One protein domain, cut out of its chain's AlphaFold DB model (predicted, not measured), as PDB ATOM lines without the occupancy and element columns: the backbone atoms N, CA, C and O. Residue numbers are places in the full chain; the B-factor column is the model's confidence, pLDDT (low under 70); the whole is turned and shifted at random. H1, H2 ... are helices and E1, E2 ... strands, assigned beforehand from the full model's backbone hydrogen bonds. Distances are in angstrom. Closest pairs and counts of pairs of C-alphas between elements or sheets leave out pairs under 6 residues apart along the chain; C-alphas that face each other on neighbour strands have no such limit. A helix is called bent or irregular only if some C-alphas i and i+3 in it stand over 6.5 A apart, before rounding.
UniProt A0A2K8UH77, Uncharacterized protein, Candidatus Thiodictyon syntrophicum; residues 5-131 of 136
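This is residues 5 to 131 of the 136 residues of an uncharacterized protein of Candidatus Thiodictyon syntrophicum (UniProt A0A2K8UH77). A small sheet of three strands and a helical hairpin of H1 and H2 make one end of a long, open string of parts; H3 comes near H1, and from there H4, H5, H6 and H7 trail away one after another, with H7 at the far end. The parts do not gather round one core: H3 to H7 touch no other helix, and the tip of the strand hairpin E2 and E3, residues 14 to 19, sticks out. The printed part has 127 residues, with three named strands and then seven named helices along the chain; the sheet's order is E1, E2, E3, all antiparallel, and the class is mostly helix. The whole is extended, with a radius of gyration of the C-alphas of 23.8 A, and its C-alphas span 69 by 37 by 29 A, an elongated outline.

E1 is residues 5 to 7, 5.7 A long, and its C-alpha 5 is at (23.826, 13.167, 2.026). E2, residues 10 to 15, is 15.7 A long, and E3, residues 18 to 23, is 16.0 A. H1, residues 32 to 39, is 11.4 A long and irregular: C-alphas 33 and 36 are 7.8 A apart. H2, residues 44 to 53, is 14.3 A long. H3, residues 64 to 75, is 16.5 A long. H4, residues 83 to 97, is the longest helix at 20.7 A, and its C-alpha 83 is at (40.433, 28.948, -9.930). H5, residues 100 to 103, is 5.1 A long, and H6, residues 109 to 112, is 5.2 A long. H7, residues 118 to 131, is 19.9 A long and ends with C-alpha 131 at (69.949, 32.376, -42.631).

E1, E2 and E3 form a meander, each strand the antiparallel neighbour of the one before. E1 and E2 are a hairpin, with N 6 and O 10 at 2.9 A, within hydrogen-bond range. E2 and E3 are a hairpin too, where N 13 and O 20 are 2.8 A apart and N 20 and O 13 are 2.9 A apart, both within hydrogen-bond range. E1 and E3 are the edge strands, and H1 to H7 are not on the sheet. H1 and H2, a helical hairpin, touch at a steep tilt of 45 degrees, opposite ways; their closest C-alphas are those of Ala 35 and Gly 50, 4.4 A apart. H1 and H3 are close but not clearly touching, with the C-alphas of Leu 39 and Tyr 69 closest at 7.5 A. H3 and H4 are apart. H4 and H5 are close but not clearly touching, their closest C-alphas being those of Leu 95 and Arg 103 at 6.6 A. H5 and H6 are apart, and so are H6 and H7. Every O i to N i+4 pair is within hydrogen-bond range in H2, H3, H4 and H7, against 2 of 4 in H1; H5 and H6 are too short for such a pair.

The two C-alphas farthest apart are those of Lys 7 and Ala 129, at 70.8 A. The printed part has no cut and no long link; the links E3 to H1, H2 to H3 and H3 to H4 are short, and the others are tight. Among the stretches that stand free are residues 58 to 64, residues 81 to 93, of which 83 to 93 belong to H4, and residues 125 to 131 of H7. The mean pLDDT of the printed part is 81.0, and 29 residues are under 70, among them residues 58 to 65 and residues 71 to 88; the mean is 68 in H3 and 95 in H7.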
ATOM      1  N   PRO A   5      23.014  13.369   0.830       93.50
ATOM      2  CA  PRO A   5      23.826  13.167   2.026       93.50
ATOM      3  C   PRO A   5      23.990  11.677   2.340       93.50
ATOM      4  O   PRO A   5      23.012  10.939   2.422       93.50
ATOM      5  N   VAL A   6      25.234  11.239   2.557       93.88
ATOM      6  CA  VAL A   6      25.545   9.883   3.046       93.88
ATOM      7  C   VAL A   6      25.844   9.921   4.542       93.88
ATOM      8  O   VAL A   6      25.324   9.120   5.312       93.88
ATOM      9  N   LYS A   7      26.699  10.859   4.952       91.12
ATOM     10  CA  LYS A   7      27.051  11.166   6.345       91.12
ATOM     11  C   LYS A   7      27.614  12.595   6.404       91.12
ATOM     12  O   LYS A   7      27.895  13.148   5.341       91.12
ATOM     13  N   PRO A   8      27.808  13.201   7.590       91.38
ATOM     14  CA  PRO A   8      28.396  14.538   7.686       91.38
ATOM     15  C   PRO A   8      29.697  14.656   6.876       91.38
ATOM     16  O   PRO A   8      30.597  13.820   7.006       91.38
ATOM     17  N   GLY A   9      29.746  15.641   5.976       91.44
ATOM     18  CA  GLY A   9      30.881  15.886   5.092       91.44
ATOM     19  C   GLY A   9      31.084  14.878   3.959       91.44
ATOM     20  O   GLY A   9      32.096  14.970   3.271       91.44
ATOM     21  N   VAL A  10      30.174  13.922   3.734       93.50
ATOM     22  CA  VAL A  10      30.240  12.985   2.600       93.50
ATOM     23  C   VAL A  10      28.901  12.915   1.885       93.50
ATOM     24  O   VAL A  10      27.881  12.508   2.448       93.50
ATOM     25  N   TYR A  11      28.942  13.237   0.602       94.81
ATOM     26  CA  TYR A  11      27.772  13.366  -0.241       94.81
ATOM     27  C   TYR A  11      27.953  12.609  -1.548       94.81
ATOM     28  O   TYR A  11      29.067  12.425  -2.038       94.81
ATOM     29  N   ARG A  12      26.842  12.186  -2.133       95.00
ATOM     30  CA  ARG A  12      26.779  11.627  -3.477       95.00
ATOM     31  C   ARG A  12      26.207  12.666  -4.424       95.00
ATOM     32  O   ARG A  12      25.176  13.272  -4.155       95.00
ATOM     33  N   LEU A  13      26.900  12.876  -5.531       93.06
ATOM     34  CA  LEU A  13      26.512  13.803  -6.578       93.06
ATOM     35  C   LEU A  13      26.329  13.021  -7.886       93.06
ATOM     36  O   LEU A  13      27.325  12.567  -8.461       93.06
ATOM     37  N   PRO A  14      25.089  12.850  -8.375       89.25
ATOM     38  CA  PRO A  14      24.849  12.290  -9.697       89.25
ATOM     39  C   PRO A  14      25.301  13.285 -10.768       89.25
ATOM     40  O   PRO A  14      24.719  14.363 -10.914       89.25
ATOM     41  N   VAL A  15      26.327  12.909 -11.534       86.44
ATOM     42  CA  VAL A  15      26.848  13.659 -12.681       86.44
ATOM     43  C   VAL A  15      26.724  12.818 -13.935       86.44
ATOM     44  O   VAL A  15      27.399  11.806 -14.026       86.44
ATOM     45  N   VAL A  16      25.844  13.227 -14.863       85.56
ATOM     46  CA  VAL A  16      25.504  12.579 -16.154       85.56
ATOM     47  C   VAL A  16      26.235  11.247 -16.393       85.56
ATOM     48  O   VAL A  16      27.367  11.211 -16.870       85.56
ATOM     49  N   GLY A  17      25.575  10.141 -16.036       85.44
ATOM     50  CA  GLY A  17      26.083   8.776 -16.237       85.44
ATOM     51  C   GLY A  17      27.062   8.256 -15.176       85.44
ATOM     52  O   GLY A  17      27.527   7.125 -15.297       85.44
ATOM     53  N   ARG A  18      27.392   9.037 -14.140       89.88
ATOM     54  CA  ARG A  18      28.313   8.659 -13.056       89.88
ATOM     55  C   ARG A  18      27.843   9.186 -11.699       89.88
ATOM     56  O   ARG A  18      27.197  10.223 -11.601       89.88
ATOM     57  N   MET A  19      28.211   8.474 -10.637       89.56
ATOM     58  CA  MET A  19      28.041   8.937  -9.258       89.56
ATOM     59  C   MET A  19      29.396   9.369  -8.711       89.56
ATOM     60  O   MET A  19      30.325   8.564  -8.665       89.56
ATOM     61  N   ILE A  20      29.503  10.631  -8.304       93.31
ATOM     62  CA  ILE A  20      30.704  11.195  -7.684       93.31
ATOM     63  C   ILE A  20      30.496  11.259  -6.171       93.31
ATOM     64  O   ILE A  20      29.431  11.659  -5.705       93.31
ATOM     65  N   THR A  21      31.517  10.890  -5.399       92.56
ATOM     66  CA  THR A  21      31.540  11.122  -3.949       92.56
ATOM     67  C   THR A  21      32.194  12.472  -3.677       92.56
ATOM     68  O   THR A  21      33.384  12.640  -3.934       92.56
ATOM     69  N   LEU A  22      31.425  13.426  -3.159       89.56
ATOM     70  CA  LEU A  22      31.923  14.719  -2.701       89.56
ATOM     71  C   LEU A  22      32.260  14.632  -1.210       89.56
ATOM     72  O   LEU A  22      31.407  14.265  -0.401       89.56
ATOM     73  N   ILE A  23      33.492  14.992  -0.852       90.38
ATOM     74  CA  ILE A  23      33.962  15.039   0.534       90.38
ATOM     75  C   ILE A  23      34.216  16.499   0.916       90.38
ATOM     76  O   ILE A  23      35.064  17.162   0.323       90.38
ATOM     77  N   VAL A  24      33.487  16.999   1.914       90.12
ATOM     78  CA  VAL A  24      33.597  18.370   2.430       90.12
ATOM     79  C   VAL A  24      34.435  18.350   3.707       90.12
ATOM     80  O   VAL A  24      33.949  18.026   4.788       90.12
ATOM     81  N   LEU A  25      35.718  18.696   3.587       87.94
ATOM     82  CA  LEU A  25      36.734  18.443   4.621       87.94
ATOM     83  C   LEU A  25      36.443  19.093   5.984       87.94
ATOM     84  O   LEU A  25      36.771  18.512   7.016       87.94
ATOM     85  N   ARG A  26      35.781  20.257   6.005       85.56
ATOM     86  CA  ARG A  26      35.369  20.944   7.246       85.56
ATOM     87  C   ARG A  26      34.260  20.216   8.019       85.56
ATOM     88  O   ARG A  26      34.133  20.384   9.227       85.56
ATOM     89  N   GLU A  27      33.466  19.396   7.340       91.12
ATOM     90  CA  GLU A  27      32.333  18.665   7.927       91.12
ATOM     91  C   GLU A  27      32.663  17.204   8.238       91.12
ATOM     92  O   GLU A  27      31.941  16.553   8.990       91.12
ATOM     93  N   VAL A  28      33.760  16.685   7.680       91.69
ATOM     94  CA  VAL A  28      34.246  15.347   8.008       91.69
ATOM     95  C   VAL A  28      34.700  15.314   9.467       91.69
ATOM     96  O   VAL A  28      35.424  16.195   9.939       91.69
ATOM     97  N   GLU A  29      34.271  14.267  10.171       90.94
ATOM     98  CA  GLU A  29      34.672  13.978  11.545       90.94
ATOM     99  C   GLU A  29      36.197  13.856  11.670       90.94
ATOM    100  O   GLU A  29      36.845  13.137  10.901       90.94
ATOM    101  N   VAL A  30      36.756  14.517  12.685       87.75
ATOM    102  CA  VAL A  30      38.179  14.440  13.019       87.75
ATOM    103  C   VAL A  30      38.430  13.173  13.838       87.75
ATOM    104  O   VAL A  30      38.148  13.123  15.031       87.75
ATOM    105  N   CYS A  31      38.958  12.133  13.194       89.06
ATOM    106  CA  CYS A  31      39.350  10.884  13.847       89.06
ATOM    107  C   CYS A  31      40.532  10.226  13.108       89.06
ATOM    108  O   CYS A  31      40.747  10.527  11.929       89.06
ATOM    109  N   PRO A  32      41.278   9.290  13.733       86.88
ATOM    110  CA  PRO A  32      42.459   8.675  13.113       86.88
ATOM    111  C   PRO A  32      42.186   8.033  11.746       86.88
ATOM    112  O   PRO A  32      43.009   8.103  10.838       86.88
ATOM    113  N   ARG A  33      40.991   7.460  11.557       87.88
ATOM    114  CA  ARG A  33      40.572   6.855  10.282       87.88
ATOM    115  C   ARG A  33      40.446   7.875   9.144       87.88
ATOM    116  O   ARG A  33      40.637   7.514   7.987       87.88
ATOM    117  N   ASN A  34      40.126   9.122   9.476       89.62
ATOM    118  CA  ASN A  34      39.933  10.223   8.537       89.62
ATOM    119  C   ASN A  34      41.156  11.150   8.465       89.62
ATOM    120  O   ASN A  34      41.078  12.185   7.810       89.62
ATOM    121  N   ALA A  35      42.278  10.801   9.107       87.81
ATOM    122  CA  ALA A  35      43.442  11.680   9.224       87.81
ATOM    123  C   ALA A  35      43.992  12.150   7.862       87.81
ATOM    124  O   ALA A  35      44.447  13.284   7.758       87.81
ATOM    125  N   LEU A  36      43.845  11.335   6.807       86.75
ATOM    126  CA  LEU A  36      44.169  11.724   5.428       86.75
ATOM    127  C   LEU A  36      43.420  12.991   4.988       86.75
ATOM    128  O   LEU A  36      44.007  13.885   4.395       86.75
ATOM    129  N   TRP A  37      42.124  13.082   5.285       87.56
ATOM    130  CA  TRP A  37      41.294  14.230   4.913       87.56
ATOM    131  C   TRP A  37      41.704  15.490   5.669       87.56
ATOM    132  O   TRP A  37      41.659  16.587   5.119       87.56
ATOM    133  N   SER A  38      42.160  15.324   6.909       86.50
ATOM    134  CA  SER A  38      42.666  16.420   7.725       86.50
ATOM    135  C   SER A  38      43.961  17.017   7.162       86.50
ATOM    136  O   SER A  38      44.106  18.235   7.216       86.50
ATOM    137  N   LEU A  39      44.846  16.210   6.551       79.94
ATOM    138  CA  LEU A  39      46.077  16.688   5.887       79.94
ATOM    139  C   LEU A  39      45.802  17.684   4.757       79.94
ATOM    140  O   LEU A  39      46.602  18.584   4.523       79.94
ATOM    141  N   PHE A  40      44.673  17.518   4.066       77.56
ATOM    142  CA  PHE A  40      44.278  18.346   2.927       77.56
ATOM    143  C   PHE A  40      43.206  19.379   3.291       77.56
ATOM    144  O   PHE A  40      42.557  19.935   2.407       77.56
ATOM    145  N   SER A  41      42.987  19.629   4.586       78.62
ATOM    146  CA  SER A  41      42.009  20.596   5.086       78.62
ATOM    147  C   SER A  41      42.515  22.035   5.027       78.62
ATOM    148  O   SER A  41      43.684  22.311   5.266       78.62
ATOM    149  N   PHE A  42      41.603  22.976   4.790       71.88
ATOM    150  CA  PHE A  42      41.887  24.414   4.782       71.88
ATOM    151  C   PHE A  42      42.131  24.988   6.194       71.88
ATOM    152  O   PHE A  42      42.599  26.112   6.346       71.88
ATOM    153  N   GLU A  43      41.831  24.216   7.242       72.38
ATOM    154  CA  GLU A  43      42.026  24.598   8.644       72.38
ATOM    155  C   GLU A  43      43.370  24.083   9.181       72.38
ATOM    156  O   GLU A  43      43.552  22.876   9.342       72.38
ATOM    157  N   ALA A  44      44.281  24.992   9.551       67.69
ATOM    158  CA  ALA A  44      45.629  24.650  10.026       67.69
ATOM    159  C   ALA A  44      45.643  23.669  11.215       67.69
ATOM    160  O   ALA A  44      46.448  22.740  11.248       67.69
ATOM    161  N   ALA A  45      44.715  23.824  12.166       73.62
ATOM    162  CA  ALA A  45      44.591  22.915  13.306       73.62
ATOM    163  C   ALA A  45      44.252  21.477  12.872       73.62
ATOM    164  O   ALA A  45      44.781  20.518  13.428       73.62
ATOM    165  N   ARG A  46      43.413  21.309  11.840       82.50
ATOM    166  CA  ARG A  46      43.109  19.985  11.280       82.50
ATOM    167  C   ARG A  46      44.317  19.405  10.559       82.50
ATOM    168  O   ARG A  46      44.595  18.226  10.743       82.50
ATOM    169  N   VAL A  47      45.055  20.219   9.804       76.75
ATOM    170  CA  VAL A  47      46.284  19.773   9.127       76.75
ATOM    171  C   VAL A  47      47.288  19.223  10.137       76.75
ATOM    172  O   VAL A  47      47.779  18.113   9.947       76.75
ATOM    173  N   ALA A  48      47.518  19.934  11.246       73.62
ATOM    174  CA  ALA A  48      48.394  19.475  12.324       73.62
ATOM    175  C   ALA A  48      47.934  18.126  12.910       73.62
ATOM    176  O   ALA A  48      48.707  17.172  12.950       73.62
ATOM    177  N   LEU A  49      46.647  18.002  13.254       79.19
ATOM    178  CA  LEU A  49      46.075  16.751  13.772       79.19
ATOM    179  C   LEU A  49      46.181  15.588  12.771       79.19
ATOM    180  O   LEU A  49      46.427  14.442  13.156       79.19
ATOM    181  N   GLY A  50      45.994  15.875  11.481       82.94
ATOM    182  CA  GLY A  50      46.172  14.913  10.397       82.94
ATOM    183  C   GLY A  50      47.616  14.434  10.294       82.94
ATOM    184  O   GLY A  50      47.846  13.232  10.200       82.94
ATOM    185  N   ALA A  51      48.577  15.356  10.373       79.50
ATOM    186  CA  ALA A  51      50.009  15.073  10.294       79.50
ATOM    187  C   ALA A  51      50.503  14.197  11.447       79.50
ATOM    188  O   ALA A  51      51.346  13.329  11.242       79.50
ATOM    189  N   GLU A  52      49.951  14.395  12.642       83.00
ATOM    190  CA  GLU A  52      50.273  13.589  13.822       83.00
ATOM    191  C   GLU A  52      49.636  12.192  13.773       83.00
ATOM    192  O   GLU A  52      50.231  11.211  14.223       83.00
ATOM    193  N   SER A  53      48.416  12.089  13.240       85.50
ATOM    194  CA  SER A  53      47.610  10.864  13.320       85.50
ATOM    195  C   SER A  53      47.746   9.945  12.107       85.50
ATOM    196  O   SER A  53      47.491   8.740  12.214       85.50
ATOM    197  N   TYR A  54      48.085  10.488  10.935       83.38
ATOM    198  CA  TYR A  54      48.097   9.721   9.698       83.38
ATOM    199  C   TYR A  54      49.341   8.841   9.598       83.38
ATOM    200  O   TYR A  54      50.477   9.310   9.615       83.38
ATOM    201  N   ARG A  55      49.115   7.535   9.442       82.88
ATOM    202  CA  ARG A  55      50.171   6.568   9.149       82.88
ATOM    203  C   ARG A  55      50.177   6.278   7.657       82.88
ATOM    204  O   ARG A  55      49.236   5.667   7.148       82.88
ATOM    205  N   TRP A  56      51.243   6.695   6.982       74.94
ATOM    206  CA  TRP A  56      51.499   6.345   5.588       74.94
ATOM    207  C   TRP A  56      51.555   4.823   5.446       74.94
ATOM    208  O   TRP A  56      52.271   4.142   6.181       74.94
ATOM    209  N   ARG A  57      50.753   4.279   4.530       71.50
ATOM    210  CA  ARG A  57      50.799   2.853   4.206       71.50
ATOM    211  C   ARG A  57      52.042   2.602   3.363       71.50
ATOM    212  O   ARG A  57      52.246   3.290   2.372       71.50
ATOM    213  N   GLN A  58      52.857   1.628   3.759       62.22
ATOM    214  CA  GLN A  58      54.084   1.285   3.032       62.22
ATOM    215  C   GLN A  58      53.836   0.396   1.800       62.22
ATOM    216  O   GLN A  58      54.729   0.254   0.974       62.22
ATOM    217  N   ASP A  59      52.626  -0.155   1.655       59.00
ATOM    218  CA  ASP A  59      52.274  -1.084   0.571       59.00
ATOM    219  C   ASP A  59      51.725  -0.395  -0.692       59.00
ATOM    220  O   ASP A  59      51.502  -1.056  -1.708       59.00
ATOM    221  N   ASP A  60      51.498   0.921  -0.666       50.34
ATOM    222  CA  ASP A  60      51.005   1.639  -1.841       50.34
ATOM    223  C   ASP A  60      52.171   1.858  -2.820       50.34
ATOM    224  O   ASP A  60      53.089   2.632  -2.563       50.34
ATOM    225  N   HIS A  61      52.125   1.190  -3.978       48.97
ATOM    226  CA  HIS A  61      53.157   1.215  -5.033       48.97
ATOM    227  C   HIS A  61      53.452   2.603  -5.634       48.97
ATOM    228  O   HIS A  61      54.248   2.726  -6.566       48.97
ATOM    229  N   LEU A  62      52.797   3.652  -5.142       52.25
ATOM    230  CA  LEU A  62      52.923   5.022  -5.602       52.25
ATOM    231  C   LEU A  62      52.831   5.959  -4.380       52.25
ATOM    232  O   LEU A  62      51.725   6.176  -3.879       52.25
ATOM    233  N   PRO A  63      53.935   6.589  -3.927       64.19
ATOM    234  CA  PRO A  63      53.941   7.533  -2.803       64.19
ATOM    235  C   PRO A  63      53.333   8.889  -3.196       64.19
ATOM    236  O   PRO A  63      53.763   9.943  -2.734       64.19
ATOM    237  N   ILE A  64      52.345   8.900  -4.096       67.44
ATOM    238  CA  ILE A  64      51.769  10.109  -4.691       67.44
ATOM    239  C   ILE A  64      51.193  11.009  -3.601       67.44
ATOM    240  O   ILE A  64      51.454  12.207  -3.601       67.44
ATOM    241  N   LEU A  65      50.462  10.439  -2.641       67.25
ATOM    242  CA  LEU A  65      49.852  11.215  -1.560       67.25
ATOM    243  C   LEU A  65      50.902  11.824  -0.622       67.25
ATOM    244  O   LEU A  65      50.738  12.962  -0.188       67.25
ATOM    245  N   GLU A  66      51.990  11.101  -0.354       70.25
ATOM    246  CA  GLU A  66      53.107  11.610   0.447       70.25
ATOM    247  C   GLU A  66      53.849  12.709  -0.309       70.25
ATOM    248  O   GLU A  66      54.089  13.779   0.234       70.25
ATOM    249  N   THR A  67      54.129  12.489  -1.593       69.62
ATOM    250  CA  THR A  67      54.791  13.461  -2.474       69.62
ATOM    251  C   THR A  67      53.987  14.754  -2.565       69.62
ATOM    252  O   THR A  67      54.545  15.845  -2.463       69.62
ATOM    253  N   ILE A  68      52.667  14.640  -2.726       70.75
ATOM    254  CA  ILE A  68      51.759  15.782  -2.734       70.75
ATOM    255  C   ILE A  68      51.826  16.506  -1.377       70.75
ATOM    256  O   ILE A  68      51.998  17.722  -1.351       70.75
ATOM    257  N   TYR A  69      51.767  15.779  -0.254       70.88
ATOM    258  CA  TYR A  69      51.877  16.362   1.088       70.88
ATOM    259  C   TYR A  69      53.223  17.059   1.351       70.88
ATOM    260  O   TYR A  69      53.246  18.148   1.922       70.88
ATOM    261  N   GLN A  70      54.346  16.493   0.911       73.06
ATOM    262  CA  GLN A  70      55.658  17.124   1.084       73.06
ATOM    263  C   GLN A  70      55.778  18.405   0.256       73.06
ATOM    264  O   GLN A  70      56.193  19.433   0.788       73.06
ATOM    265  N   ARG A  71      55.290  18.400  -0.994       68.44
ATOM    266  CA  ARG A  71      55.197  19.626  -1.804       68.44
ATOM    267  C   ARG A  71      54.346  20.695  -1.116       68.44
ATOM    268  O   ARG A  71      54.750  21.854  -1.079       68.44
ATOM    269  N   TYR A  72      53.219  20.324  -0.500       66.38
ATOM    270  CA  TYR A  72      52.418  21.263   0.299       66.38
ATOM    271  C   TYR A  72      53.226  21.913   1.433       66.38
ATOM    272  O   TYR A  72      53.092  23.114   1.665       66.38
ATOM    273  N   ARG A  73      54.081  21.149   2.123       65.88
ATOM    274  CA  ARG A  73      54.899  21.660   3.234       65.88
ATOM    275  C   ARG A  73      56.036  22.570   2.780       65.88
ATOM    276  O   ARG A  73      56.289  23.576   3.433       65.88
ATOM    277  N   GLU A  74      56.717  22.213   1.696       66.62
ATOM    278  CA  GLU A  74      57.881  22.949   1.181       66.62
ATOM    279  C   GLU A  74      57.503  24.312   0.592       66.62
ATOM    280  O   GLU A  74      58.269  25.266   0.705       66.62
ATOM    281  N   THR A  75      56.313  24.420  -0.005       60.94
ATOM    282  CA  THR A  75      55.915  25.629  -0.744       60.94
ATOM    283  C   THR A  75      55.386  26.748   0.163       60.94
ATOM    284  O   THR A  75      55.352  27.898  -0.256       60.94
ATOM    285  N   GLY A  76      55.001  26.457   1.414       60.19
ATOM    286  CA  GLY A  76      54.707  27.484   2.424       60.19
ATOM    287  C   GLY A  76      53.583  28.480   2.081       60.19
ATOM    288  O   GLY A  76      53.659  29.631   2.507       60.19
ATOM    289  N   ILE A  77      52.548  28.076   1.332       52.88
ATOM    290  CA  ILE A  77      51.432  28.951   0.913       52.88
ATOM    291  C   ILE A  77      50.109  28.494   1.558       52.88
ATOM    292  O   ILE A  77      49.851  27.289   1.638       52.88
ATOM    293  N   PRO A  78      49.266  29.437   2.030       51.81
ATOM    294  CA  PRO A  78      47.984  29.148   2.656       51.81
ATOM    295  C   PRO A  78      47.050  28.425   1.684       51.81
ATOM    296  O   PRO A  78      46.929  28.769   0.513       51.81
ATOM    297  N   MET A  79      46.392  27.410   2.228       52.03
ATOM    298  CA  MET A  79      45.422  26.516   1.611       52.03
ATOM    299  C   MET A  79      44.326  27.238   0.810       52.03
ATOM    300  O   MET A  79      43.221  27.381   1.294       52.03
ATOM    301  N   SER A  80      44.557  27.665  -0.420       48.75
ATOM    302  CA  SER A  80      43.513  27.686  -1.447       48.75
ATOM    303  C   SER A  80      44.183  27.846  -2.791       48.75
ATOM    304  O   SER A  80      44.473  28.961  -3.200       48.75
ATOM    305  N   TYR A  81      44.415  26.730  -3.477       52.69
ATOM    306  CA  TYR A  81      44.593  26.780  -4.919       52.69
ATOM    307  C   TYR A  81      43.266  27.247  -5.514       52.69
ATOM    308  O   TYR A  81      42.265  26.525  -5.476       52.69
ATOM    309  N   THR A  82      43.218  28.503  -5.927       62.53
ATOM    310  CA  THR A  82      42.010  29.123  -6.458       62.53
ATOM    311  C   THR A  82      41.833  28.773  -7.935       62.53
ATOM    312  O   THR A  82      42.751  28.307  -8.609       62.53
ATOM    313  N   PHE A  83      40.638  29.016  -8.479       47.03
ATOM    314  CA  PHE A  83      40.433  28.948  -9.930       47.03
ATOM    315  C   PHE A  83      41.340  29.926 -10.695       47.03
ATOM    316  O   PHE A  83      41.685  29.658 -11.842       47.03
ATOM    317  N   GLU A  84      41.732  31.035 -10.063       55.62
ATOM    318  CA  GLU A  84      42.691  31.998 -10.608       55.62
ATOM    319  C   GLU A  84      44.087  31.366 -10.724       55.62
ATOM    320  O   GLU A  84      44.703  31.435 -11.787       55.62
ATOM    321  N   ASP A  85      44.531  30.664  -9.674       58.53
ATOM    322  CA  ASP A  85      45.818  29.955  -9.653       58.53
ATOM    323  C   ASP A  85      45.845  28.827 -10.696       58.53
ATOM    324  O   ASP A  85      46.810  28.695 -11.449       58.53
ATOM    325  N   PHE A  86      44.742  28.077 -10.824       64.69
ATOM    326  CA  PHE A  86      44.577  27.079 -11.884       64.69
ATOM    327  C   PHE A  86      44.679  27.674 -13.277       64.69
ATOM    328  O   PHE A  86      45.371  27.128 -14.133       64.69
ATOM    329  N   ARG A  87      43.988  28.789 -13.519       64.12
ATOM    330  CA  ARG A  87      43.998  29.444 -14.823       64.12
ATOM    331  C   ARG A  87      45.409  29.897 -15.190       64.12
ATOM    332  O   ARG A  87      45.852  29.626 -16.300       64.12
ATOM    333  N   HIS A  88      46.119  30.513 -14.250       67.81
ATOM    334  CA  HIS A  88      47.484  30.977 -14.468       67.81
ATOM    335  C   HIS A  88      48.458  29.820 -14.755       67.81
ATOM    336  O   HIS A  88      49.259  29.888 -15.690       67.81
ATOM    337  N   ASP A  89      48.372  28.729 -13.993       70.25
ATOM    338  CA  ASP A  89      49.220  27.556 -14.213       70.25
ATOM    339  C   ASP A  89      48.888  26.830 -15.523       70.25
ATOM    340  O   ASP A  89      49.799  26.434 -16.253       70.25
ATOM    341  N   TYR A  90      47.600  26.701 -15.847       68.00
ATOM    342  CA  TYR A  90      47.130  26.091 -17.088       68.00
ATOM    343  C   TYR A  90      47.556  26.897 -18.319       68.00
ATOM    344  O   TYR A  90      48.006  26.314 -19.303       68.00
ATOM    345  N   GLU A  91      47.465  28.231 -18.270       73.44
ATOM    346  CA  GLU A  91      47.943  29.113 -19.342       73.44
ATOM    347  C   GLU A  91      49.450  28.926 -19.585       73.44
ATOM    348  O   GLU A  91      49.880  28.802 -20.736       73.44
ATOM    349  N   ARG A  92      50.249  28.826 -18.514       75.31
ATOM    350  CA  ARG A  92      51.698  28.592 -18.605       75.31
ATOM    351  C   ARG A  92      52.025  27.222 -19.205       75.31
ATOM    352  O   ARG A  92      52.821  27.146 -20.139       75.31
ATOM    353  N   GLU A  93      51.389  26.156 -18.721       74.62
ATOM    354  CA  GLU A  93      51.609  24.801 -19.243       74.62
ATOM    355  C   GLU A  93      51.160  24.683 -20.708       74.62
ATOM    356  O   GLU A  93      51.840  24.068 -21.531       74.62
ATOM    357  N   LEU A  94      50.031  25.302 -21.066       80.81
ATOM    358  CA  LEU A  94      49.530  25.293 -22.435       80.81
ATOM    359  C   LEU A  94      50.522  25.969 -23.388       80.81
ATOM    360  O   LEU A  94      50.850  25.388 -24.422       80.81
ATOM    361  N   LEU A  95      51.047  27.145 -23.029       85.06
ATOM    362  CA  LEU A  95      52.046  27.856 -23.835       85.06
ATOM    363  C   LEU A  95      53.309  27.018 -24.068       85.06
ATOM    364  O   LEU A  95      53.825  26.993 -25.185       85.06
ATOM    365  N   GLU A  96      53.786  26.292 -23.057       83.19
ATOM    366  CA  GLU A  96      54.954  25.406 -23.176       83.19
ATOM    367  C   GLU A  96      54.709  24.191 -24.082       83.19
ATOM    368  O   GLU A  96      55.655  23.660 -24.670       83.19
ATOM    369  N   ARG A  97      53.453  23.765 -24.237       82.06
ATOM    370  CA  ARG A  97      53.068  22.609 -25.060       82.06
ATOM    371  C   ARG A  97      52.790  22.961 -26.519       82.06
ATOM    372  O   ARG A  97      52.813  22.065 -27.361       82.06
ATOM    373  N   LEU A  98      52.559  24.236 -26.832       88.94
ATOM    374  CA  LEU A  98      52.411  24.697 -28.213       88.94
ATOM    375  C   LEU A  98      53.772  24.703 -28.934       88.94
ATOM    376  O   LEU A  98      54.785  25.048 -28.312       88.94
ATOM    377  N   PRO A  99      53.839  24.375 -30.234       91.62
ATOM    378  CA  PRO A  99      55.045  24.583 -31.029       91.62
ATOM    379  C   PRO A  99      55.384  26.087 -31.131       91.62
ATOM    380  O   PRO A  99      54.480  26.927 -31.046       91.62
ATOM    381  N   PRO A 100      56.665  26.464 -31.318       89.50
ATOM    382  CA  PRO A 100      57.090  27.868 -31.357       89.50
ATOM    383  C   PRO A 100      56.315  28.736 -32.357       89.50
ATOM    384  O   PRO A 100      56.019  29.897 -32.075       89.50
ATOM    385  N   GLU A 101      55.936  28.179 -33.507       90.06
ATOM    386  CA  GLU A 101      55.170  28.872 -34.544       90.06
ATOM    387  C   GLU A 101      53.764  29.253 -34.067       90.06
ATOM    388  O   GLU A 101      53.278  30.337 -34.395       90.06
ATOM    389  N   GLU A 102      53.117  28.391 -33.276       90.62
ATOM    390  CA  GLU A 102      51.792  28.658 -32.710       90.62
ATOM    391  C   GLU A 102      51.858  29.662 -31.561       90.62
ATOM    392  O   GLU A 102      50.995  30.533 -31.484       90.62
ATOM    393  N   ARG A 103      52.917  29.626 -30.737       90.75
ATOM    394  CA  ARG A 103      53.136  30.625 -29.670       90.75
ATOM    395  C   ARG A 103      53.261  32.046 -30.219       90.75
ATOM    396  O   ARG A 103      52.813  32.993 -29.586       90.75
ATOM    397  N   LEU A 104      53.885  32.195 -31.389       91.81
ATOM    398  CA  LEU A 104      54.135  33.491 -32.029       91.81
ATOM    399  C   LEU A 104      53.040  33.894 -33.030       91.81
ATOM    400  O   LEU A 104      53.139  34.943 -33.679       91.81
ATOM    401  N   ARG A 105      52.006  33.064 -33.204       91.19
ATOM    402  CA  ARG A 105      50.943  33.295 -34.182       91.19
ATOM    403  C   ARG A 105      50.125  34.526 -33.794       91.19
ATOM    404  O   ARG A 105      49.642  34.640 -32.679       91.19
ATOM    405  N   GLY A 106      49.942  35.439 -34.747       90.94
ATOM    406  CA  GLY A 106      49.196  36.684 -34.530       90.94
ATOM    407  C   GLY A 106      50.025  37.839 -33.961       90.94
ATOM    408  O   GLY A 106      49.572  38.973 -34.055       90.94
ATOM    409  N   LEU A 107      51.248  37.591 -33.472       94.44
ATOM    410  CA  LEU A 107      52.164  38.659 -33.058       94.44
ATOM    411  C   LEU A 107      52.914  39.235 -34.271       94.44
ATOM    412  O   LEU A 107      53.522  38.449 -35.017       94.44
ATOM    413  N   PRO A 108      52.929  40.565 -34.479       94.94
ATOM    414  CA  PRO A 108      53.770  41.197 -35.491       94.94
ATOM    415  C   PRO A 108      55.261  41.099 -35.105       94.94
ATOM    416  O   PRO A 108      55.576  40.931 -33.924       94.94
ATOM    417  N   PRO A 109      56.200  41.163 -36.068       91.75
ATOM    418  CA  PRO A 109      57.632  40.996 -35.801       91.75
ATOM    419  C   PRO A 109      58.178  41.905 -34.696       91.75
ATOM    420  O   PRO A 109      58.962  41.447 -33.872       91.75
ATOM    421  N   GLU A 110      57.729  43.156 -34.639       93.50
ATOM    422  CA  GLU A 110      58.168  44.155 -33.663       93.50
ATOM    423  C   GLU A 110      57.824  43.737 -32.227       93.50
ATOM    424  O   GLU A 110      58.634  43.902 -31.317       93.50
ATOM    425  N   GLU A 111      56.650  43.135 -32.016       94.62
ATOM    426  CA  GLU A 111      56.237  42.646 -30.698       94.62
ATOM    427  C   GLU A 111      57.008  41.397 -30.272       94.62
ATOM    428  O   GLU A 111      57.278  41.226 -29.087       94.62
ATOM    429  N   ARG A 112      57.433  40.558 -31.223       92.25
ATOM    430  CA  ARG A 112      58.249  39.365 -30.926       92.25
ATOM    431  C   ARG A 112      59.657  39.717 -30.448       92.25
ATOM    432  O   ARG A 112      60.281  38.907 -29.773       92.25
ATOM    433  N   LEU A 113      60.159  40.893 -30.827       93.00
ATOM    434  CA  LEU A 113      61.460  41.407 -30.390       93.00
ATOM    435  C   LEU A 113      61.387  42.094 -29.021       93.00
ATOM    436  O   LEU A 113      62.416  42.362 -28.400       93.00
ATOM    437  N   ARG A 114      60.179  42.408 -28.543       92.38
ATOM    438  CA  ARG A 114      59.971  43.153 -27.305       92.38
ATOM    439  C   ARG A 114      60.374  42.307 -26.097       92.38
ATOM    440  O   ARG A 114      59.908  41.184 -25.940       92.38
ATOM    441  N   GLY A 115      61.196  42.877 -25.218       90.81
ATOM    442  CA  GLY A 115      61.661  42.210 -23.997       90.81
ATOM    443  C   GLY A 115      62.939  41.382 -24.161       90.81
ATOM    444  O   GLY A 115      63.413  40.846 -23.165       90.81
ATOM    445  N   LEU A 116      63.511  41.312 -25.368       95.06
ATOM    446  CA  LEU A 116      64.865  40.794 -25.569       95.06
ATOM    447  C   LEU A 116      65.903  41.803 -25.062       95.06
ATOM    448  O   LEU A 116      65.737  43.014 -25.220       95.06
ATOM    449  N   SER A 117      66.976  41.294 -24.467       96.62
ATOM    450  CA  SER A 117      68.165  42.074 -24.118       96.62
ATOM    451  C   SER A 117      69.028  42.377 -25.347       96.62
ATOM    452  O   SER A 117      68.964  41.666 -26.350       96.62
ATOM    453  N   ASP A 118      69.898  43.386 -25.254       95.56
ATOM    454  CA  ASP A 118      70.810  43.758 -26.347       95.56
ATOM    455  C   ASP A 118      71.673  42.571 -26.811       95.56
ATOM    456  O   ASP A 118      71.797  42.311 -28.004       95.56
ATOM    457  N   ALA A 119      72.165  41.753 -25.874       96.38
ATOM    458  CA  ALA A 119      72.934  40.549 -26.195       96.38
ATOM    459  C   ALA A 119      72.115  39.491 -26.965       96.38
ATOM    460  O   ALA A 119      72.649  38.755 -27.800       96.38
ATOM    461  N   GLU A 120      70.814  39.381 -26.686       96.69
ATOM    462  CA  GLU A 120      69.914  38.487 -27.420       96.69
ATOM    463  C   GLU A 120      69.580  39.035 -28.809       96.69
ATOM    464  O   GLU A 120      69.480  38.254 -29.759       96.69
ATOM    465  N   LEU A 121      69.463  40.359 -28.947       95.81
ATOM    466  CA  LEU A 121      69.277  41.032 -30.231       95.81
ATOM    467  C   LEU A 121      70.503  40.861 -31.138       95.81
ATOM    468  O   LEU A 121      70.339  40.455 -32.290       95.81
ATOM    469  N   ASP A 122      71.716  41.036 -30.609       96.19
ATOM    470  CA  ASP A 122      72.969  40.793 -31.340       96.19
ATOM    471  C   ASP A 122      73.051  39.339 -31.837       96.19
ATOM    472  O   ASP A 122      73.391  39.043 -32.989       96.19
ATOM    473  N   ARG A 123      72.677  38.388 -30.970       95.94
ATOM    474  CA  ARG A 123      72.626  36.967 -31.328       95.94
ATOM    475  C   ARG A 123      71.598  36.697 -32.427       95.94
ATOM    476  O   ARG A 123      71.858  35.882 -33.318       95.94
ATOM    477  N   LEU A 124      70.438  37.345 -32.368       95.00
ATOM    478  CA  LEU A 124      69.399  37.212 -33.382       95.00
ATOM    479  C   LEU A 124      69.861  37.770 -34.732       95.00
ATOM    480  O   LEU A 124      69.640  37.126 -35.758       95.00
ATOM    481  N   GLU A 125      70.548  38.913 -34.742       95.06
ATOM    482  CA  GLU A 125      71.121  39.492 -35.957       95.06
ATOM    483  C   GLU A 125      72.094  38.516 -36.633       95.06
ATOM    484  O   GLU A 125      71.967  38.242 -37.832       95.06
ATOM    485  N   ALA A 126      72.988  37.894 -35.859       94.56
ATOM    486  CA  ALA A 126      73.918  36.889 -36.368       94.56
ATOM    487  C   ALA A 126      73.200  35.663 -36.971       94.56
ATOM    488  O   ALA A 126      73.567  35.185 -38.052       94.56
ATOM    489  N   LEU A 127      72.143  35.165 -36.316       94.38
ATOM    490  CA  LEU A 127      71.328  34.053 -36.830       94.38
ATOM    491  C   LEU A 127      70.613  34.422 -38.137       94.38
ATOM    492  O   LEU A 127      70.565  33.615 -39.070       94.38
ATOM    493  N   LEU A 128      70.082  35.641 -38.232       93.44
ATOM    494  CA  LEU A 128      69.417  36.139 -39.435       93.44
ATOM    495  C   LEU A 128      70.401  36.327 -40.593       93.44
ATOM    496  O   LEU A 128      70.073  35.965 -41.724       93.44
ATOM    497  N   ALA A 129      71.600  36.846 -40.325       93.12
ATOM    498  CA  ALA A 129      72.660  36.976 -41.321       93.12
ATOM    499  C   ALA A 129      73.049  35.606 -41.898       93.12
ATOM    500  O   ALA A 129      73.081  35.443 -43.120       93.12
ATOM    501  N   ARG A 130      73.227  34.595 -41.035       92.56
ATOM    502  CA  ARG A 130      73.509  33.208 -41.445       92.56
ATOM    503  C   ARG A 130      72.370  32.586 -42.258       92.56
ATOM    504  O   ARG A 130      72.606  31.902 -43.251       92.56
ATOM    505  N   ARG A 131      71.118  32.848 -41.875       91.94
ATOM    506  CA  ARG A 131      69.949  32.376 -42.631       91.94
ATOM    507  C   ARG A 131      69.880  33.008 -44.025       91.94
ATOM    508  O   ARG A 131      69.553  32.314 -44.982       91.94
TER     509      ARG A 131